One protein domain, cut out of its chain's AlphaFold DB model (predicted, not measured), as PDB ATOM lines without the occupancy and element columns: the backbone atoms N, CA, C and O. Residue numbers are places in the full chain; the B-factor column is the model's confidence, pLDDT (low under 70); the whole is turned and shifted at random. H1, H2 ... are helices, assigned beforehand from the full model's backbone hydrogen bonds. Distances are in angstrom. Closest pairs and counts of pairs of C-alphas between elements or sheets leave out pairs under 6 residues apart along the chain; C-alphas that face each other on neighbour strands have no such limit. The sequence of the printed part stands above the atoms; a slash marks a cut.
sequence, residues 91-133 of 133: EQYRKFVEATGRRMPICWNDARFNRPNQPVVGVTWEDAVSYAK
ATOM      1  N   GLU A  91     -20.983  37.818  36.652       97.38
ATOM      2  CA  GLU A  91     -20.487  37.131  37.843       97.38
ATOM      3  C   GLU A  91     -20.766  35.625  37.827       97.38
ATOM      4  O   GLU A  91     -19.870  34.839  38.144       97.38
ATOM      5  N   GLN A  92     -21.973  35.208  37.445       96.81
ATOM      6  CA  GLN A  92     -22.303  33.787  37.310       96.81
ATOM      7  C   GLN A  92     -21.448  33.127  36.223       96.81
ATOM      8  O   GLN A  92     -20.836  32.085  36.461       96.81
ATOM      9  N   TYR A  93     -21.318  33.774  35.063       97.62
ATOM     10  CA  TYR A  93     -20.521  33.247  33.959       97.62
ATOM     11  C   TYR A  93     -19.022  33.171  34.294       97.62
ATOM     12  O   TYR A  93     -18.341  32.229  33.887       97.62
ATOM     13  N   ARG A  94     -18.500  34.108  35.100       97.19
ATOM     14  CA  ARG A  94     -17.115  34.060  35.600       97.19
ATOM     15  C   ARG A  94     -16.832  32.759  36.345       97.19
ATOM     16  O   ARG A  94     -15.824  32.119  36.068       97.19
ATOM     17  N   LYS A  95     -17.738  32.351  37.240       97.44
ATOM     18  CA  LYS A  95     -17.605  31.105  38.015       97.44
ATOM     19  C   LYS A  95     -17.544  29.885  37.095       97.44
ATOM     20  O   LYS A  95     -16.735  28.991  37.314       97.44
ATOM     21  N   PHE A  96     -18.358  29.869  36.039       96.94
ATOM     22  CA  PHE A  96     -18.316  28.821  35.020       96.94
ATOM     23  C   PHE A  96     -16.971  28.779  34.282       96.94
ATOM     24  O   PHE A  96     -16.389  27.706  34.112       96.94
ATOM     25  N   VAL A  97     -16.447  29.934  33.868       97.19
ATOM     26  CA  VAL A  97     -15.141  30.016  33.201       97.19
ATOM     27  C   VAL A  97     -14.018  29.538  34.123       97.19
ATOM     28  O   VAL A  97     -13.199  28.722  33.706       97.19
ATOM     29  N   GLU A  98     -14.004  29.987  35.378       97.50
ATOM     30  CA  GLU A  98     -13.022  29.573  36.385       97.50
ATOM     31  C   GLU A  98     -13.073  28.062  36.652       97.50
ATOM     32  O   GLU A  98     -12.028  27.422  36.758       97.50
ATOM     33  N   ALA A  99     -14.273  27.475  36.702       97.56
ATOM     34  CA  ALA A  99     -14.455  26.045  36.939       97.56
ATOM     35  C   ALA A  99     -14.065  25.168  35.737       97.56
ATOM     36  O   ALA A  99     -13.633  24.031  35.918       97.56
ATOM     37  N   THR A 100     -14.232  25.667  34.510       96.50
ATOM     38  CA  THR A 100     -14.053  24.871  33.280       96.50
ATOM     39  C   THR A 100     -12.764  25.174  32.521       96.50
ATOM     40  O   THR A 100     -12.400  24.425  31.616       96.50
ATOM     41  N   GLY A 101     -12.081  26.274  32.847       95.69
ATOM     42  CA  GLY A 101     -10.911  26.752  32.110       95.69
ATOM     43  C   GLY A 101     -11.232  27.254  30.698       95.69
ATOM     44  O   GLY A 101     -10.336  27.335  29.856       95.69
ATOM     45  N   ARG A 102     -12.502  27.562  30.402       93.62
ATOM     46  CA  ARG A 102     -12.905  28.104  29.096       93.62
ATOM     47  C   ARG A 102     -12.354  29.510  28.865       93.62
ATOM     48  O   ARG A 102     -11.915  30.204  29.775       93.62
ATOM     49  N   ARG A 103     -12.383  29.954  27.609       93.88
ATOM     50  CA  ARG A 103     -12.049  31.343  27.271       93.88
ATOM     51  C   ARG A 103     -13.122  32.297  27.803       93.88
ATOM     52  O   ARG A 103     -14.304  31.956  27.836       93.88
ATOM     53  N   MET A 104     -12.709  33.515  28.136       95.00
ATOM     54  CA  MET A 104     -13.646  34.593  28.450       95.00
ATOM     55  C   MET A 104     -14.433  35.038  27.198       95.00
ATOM     56  O   MET A 104     -13.916  34.918  26.079       95.00
ATOM     57  N   PRO A 105     -15.659  35.574  27.366       95.50
ATOM     58  CA  PRO A 105     -16.448  36.154  26.279       95.50
ATOM     59  C   PRO A 105     -15.719  37.287  25.545       95.50
ATOM     60  O   PRO A 105     -14.878  37.980  26.119       95.50
ATOM     61  N   ILE A 106     -16.089  37.532  24.285       95.31
ATOM     62  CA  ILE A 106     -15.428  38.538  23.427       95.31
ATOM     63  C   ILE A 106     -15.482  39.942  24.054       95.31
ATOM     64  O   ILE A 106     -14.520  40.703  23.971       95.31
ATOM     65  N   CYS A 107     -16.589  40.278  24.716       93.94
ATOM     66  CA  CYS A 107     -16.835  41.600  25.290       93.94
ATOM     67  C   CYS A 107     -16.363  41.751  26.749       93.94
ATOM     68  O   CYS A 107     -16.656  42.767  27.371       93.94
ATOM     69  N   TRP A 108     -15.631  40.779  27.306       95.12
ATOM     70  CA  TRP A 108     -15.307  40.729  28.741       95.12
ATOM     71  C   TRP A 108     -14.560  41.961  29.277       95.12
ATOM     72  O   TRP A 108     -14.784  42.403  30.401       95.12
ATOM     73  N   ASN A 109     -13.680  42.548  28.465       95.06
ATOM     74  CA  ASN A 109     -12.891  43.722  28.850       95.06
ATOM     75  C   ASN A 109     -13.550  45.057  28.451       95.06
ATOM     76  O   ASN A 109     -12.948  46.113  28.634       95.06
ATOM     77  N   ASP A 110     -14.773  45.038  27.912       96.81
ATOM     78  CA  ASP A 110     -15.516  46.251  27.572       96.81
ATOM     79  C   ASP A 110     -16.287  46.766  28.794       96.81
ATOM     80  O   ASP A 110     -17.224  46.129  29.280       96.81
ATOM     81  N   ALA A 111     -15.925  47.962  29.267       96.38
ATOM     82  CA  ALA A 111     -16.525  48.598  30.441       96.38
ATOM     83  C   ALA A 111     -18.048  48.828  30.334       96.38
ATOM     84  O   ALA A 111     -18.711  49.065  31.347       96.38
ATOM     85  N   ARG A 112     -18.618  48.783  29.122       96.75
ATOM     86  CA  ARG A 112     -20.067  48.900  28.897       96.75
ATOM     87  C   ARG A 112     -20.826  47.630  29.286       96.75
ATOM     88  O   ARG A 112     -22.010  47.721  29.610       96.75
ATOM     89  N   PHE A 113     -20.150  46.481  29.265       96.25
ATOM     90  CA  PHE A 113     -20.769  45.156  29.336       96.25
ATOM     91  C   PHE A 113     -20.215  44.253  30.438       96.25
ATOM     92  O   PHE A 113     -20.653  43.114  30.538       96.25
ATOM     93  N   ASN A 114     -19.255  44.710  31.243       95.69
ATOM     94  CA  ASN A 114     -18.499  43.848  32.156       95.69
ATOM     95  C   ASN A 114     -18.817  44.042  33.647       95.69
ATOM     96  O   ASN A 114     -18.082  43.547  34.506       95.69
ATOM     97  N   ARG A 115     -19.892  44.762  33.996       97.88
ATOM     98  CA  ARG A 115     -20.272  44.906  35.409       97.88
ATOM     99  C   ARG A 115     -20.824  43.576  35.941       97.88
ATOM    100  O   ARG A 115     -21.524  42.889  35.197       97.88
ATOM    101  N   PRO A 116     -20.591  43.231  37.223       97.38
ATOM    102  CA  PRO A 116     -20.936  41.914  37.769       97.38
ATOM    103  C   PRO A 116     -22.389  41.481  37.546       97.38
ATOM    104  O   PRO A 116     -22.610  40.353  37.124       97.38
ATOM    105  N   ASN A 117     -23.348  42.390  37.750       97.06
ATOM    106  CA  ASN A 117     -24.789  42.107  37.669       97.06
ATOM    107  C   ASN A 117     -25.399  42.409  36.288       97.06
ATOM    108  O   ASN A 117     -26.618  42.440  36.156       97.06
ATOM    109  N   GLN A 118     -24.582  42.706  35.273       97.50
ATOM    110  CA  GLN A 118     -25.067  42.824  33.896       97.50
ATOM    111  C   GLN A 118     -25.146  41.441  33.241       97.50
ATOM    112  O   GLN A 118     -24.320  40.584  33.577       97.50
ATOM    113  N   PRO A 119     -26.065  41.243  32.277       97.81
ATOM    114  CA  PRO A 119     -26.067  40.060  31.431       97.81
ATOM    115  C   PRO A 119     -24.723  39.886  30.729       97.81
ATOM    116  O   PRO A 119     -24.148  40.853  30.216       97.81
ATOM    117  N   VAL A 120     -24.232  38.652  30.691       97.88
ATOM    118  CA  VAL A 120     -23.046  38.315  29.910       97.88
ATOM    119  C   VAL A 120     -23.362  38.418  28.415       97.88
ATOM    120  O   VAL A 120     -24.392  37.940  27.945       97.88
ATOM    121  N   VAL A 121     -22.469  39.042  27.645       97.62
ATOM    122  CA  VAL A 121     -22.616  39.208  26.189       97.62
ATOM    123  C   VAL A 121     -21.336  38.810  25.456       97.62
ATOM    124  O   VAL A 121     -20.254  38.734  26.040       97.62
ATOM    125  N   GLY A 122     -21.448  38.554  24.151       96.38
ATOM    126  CA  GLY A 122     -20.316  38.087  23.341       96.38
ATOM    127  C   GLY A 122     -19.933  36.627  23.616       96.38
ATOM    128  O   GLY A 122     -18.775  36.250  23.414       96.38
ATOM    129  N   VAL A 123     -20.893  35.832  24.099       96.94
ATOM    130  CA  VAL A 123     -20.824  34.367  24.198       96.94
ATOM    131  C   VAL A 123     -21.268  33.743  22.875       96.94
ATOM    132  O   VAL A 123     -22.121  34.301  22.184       96.94
ATOM    133  N   THR A 124     -20.685  32.605  22.494       96.06
ATOM    134  CA  THR A 124     -21.173  31.850  21.328       96.06
ATOM    135  C   THR A 124     -22.298  30.911  21.742       96.06
ATOM    136  O   THR A 124     -22.498  30.650  22.932       96.06
ATOM    137  N   TRP A 125     -23.022  30.374  20.761       96.25
ATOM    138  CA  TRP A 125     -24.075  29.397  21.019       96.25
ATOM    139  C   TRP A 125     -23.533  28.149  21.732       96.25
ATOM    140  O   TRP A 125     -24.136  27.671  22.688       96.25
ATOM    141  N   GLU A 126     -22.352  27.661  21.347       96.06
ATOM    142  CA  GLU A 126     -21.729  26.478  21.951       96.06
ATOM    143  C   GLU A 126     -21.331  26.714  23.411       96.06
ATOM    144  O   GLU A 126     -21.435  25.811  24.246       96.06
ATOM    145  N   ASP A 127     -20.854  27.919  23.719       95.81
ATOM    146  CA  ASP A 127     -20.504  28.330  25.073       95.81
ATOM    147  C   ASP A 127     -21.768  28.463  25.941       95.81
ATOM    148  O   ASP A 127     -21.795  27.938  27.054       95.81
ATOM    149  N   ALA A 128     -22.848  29.048  25.407       96.38
ATOM    150  CA  ALA A 128     -24.140  29.137  26.092       96.38
ATOM    151  C   ALA A 128     -24.743  27.750  26.382       96.38
ATOM    152  O   ALA A 128     -25.138  27.467  27.511       96.38
ATOM    153  N   VAL A 129     -24.732  26.844  25.397       96.38
ATOM    154  CA  VAL A 129     -25.158  25.447  25.589       96.38
ATOM    155  C   VAL A 129     -24.281  24.739  26.616       96.38
ATOM    156  O   VAL A 129     -24.778  23.931  27.389       96.38
ATOM    157  N   SER A 130     -22.975  25.012  26.639       96.00
ATOM    158  CA  SER A 130     -22.071  24.392  27.614       96.00
ATOM    159  C   SER A 130     -22.287  24.906  29.036       96.00
ATOM    160  O   SER A 130     -22.055  24.149  29.971       96.00
ATOM    161  N   TYR A 131     -22.704  26.163  29.194       95.94
ATOM    162  CA  TYR A 131     -23.064  26.744  30.486       95.94
ATOM    163  C   TYR A 131     -24.350  26.124  31.054       95.94
ATOM    164  O   TYR A 131     -24.431  25.884  32.252       95.94
ATOM    165  N   ALA A 132     -25.336  25.844  30.198       94.44
ATOM    166  CA  ALA A 132     -26.655  25.338  30.592       94.44
ATOM    167  C   ALA A 132     -26.736  23.806  30.788       94.44
ATOM    168  O   ALA A 132     -27.837  23.263  30.869       94.44
ATOM    169  N   LYS A 133     -25.598  23.101  30.801       88.12
ATOM    170  CA  LYS A 133     -25.515  21.645  31.018       88.12
ATOM    171  C   LYS A 133     -25.410  21.299  32.493       88.12
ATOM    172  O   LYS A 133     -26.015  20.272  32.868       88.12
TER     173      LYS A 133
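Overview. This is residues 91 to 133 of the 133 residues of the protein "FGE-sulfatase domain-containing protein" of Planctomycetes bacterium RIFCSPHIGHO2_12_39_6 (UniProt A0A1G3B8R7). With little regular structure, this is mostly one long loop with two short helices, H1 and H2, set crosswise near each other at one end. The loop, residues 101 to 124, swings out to the other end, round Ala 111, and folds back to H2. The printed part has 43 residues, of which 17 are in the two named helices, H1 then H2, with no named strand; the class is all helix. It is compact, with a radius of gyration of the C-alphas of 9.8 A, and spans 27 by 18 by 15 A.

Along the chain. H1, residues 91 to 100, runs 14.6 A from C-alpha 91 at (-20.487, 37.131, 37.843). H2, residues 125 to 131, ends with C-alpha 131 at (-23.064, 26.744, 30.486).

Arrangement. H1 and H2 are close but not clearly touching; their closest C-alphas, of Phe 96 and Tyr 131, are 6.9 A apart. Their lines are about perpendicular, at 85 degrees. In both helices every O i to N i+4 pair is within hydrogen-bond range.

Size, cuts and confidence. The two C-alphas farthest apart, of Ala 111 and Lys 133, are 28.4 A apart. The link from H1 to H2 is long, 24 residues. The printed part has no cut, and no printed residue has a pLDDT under 70.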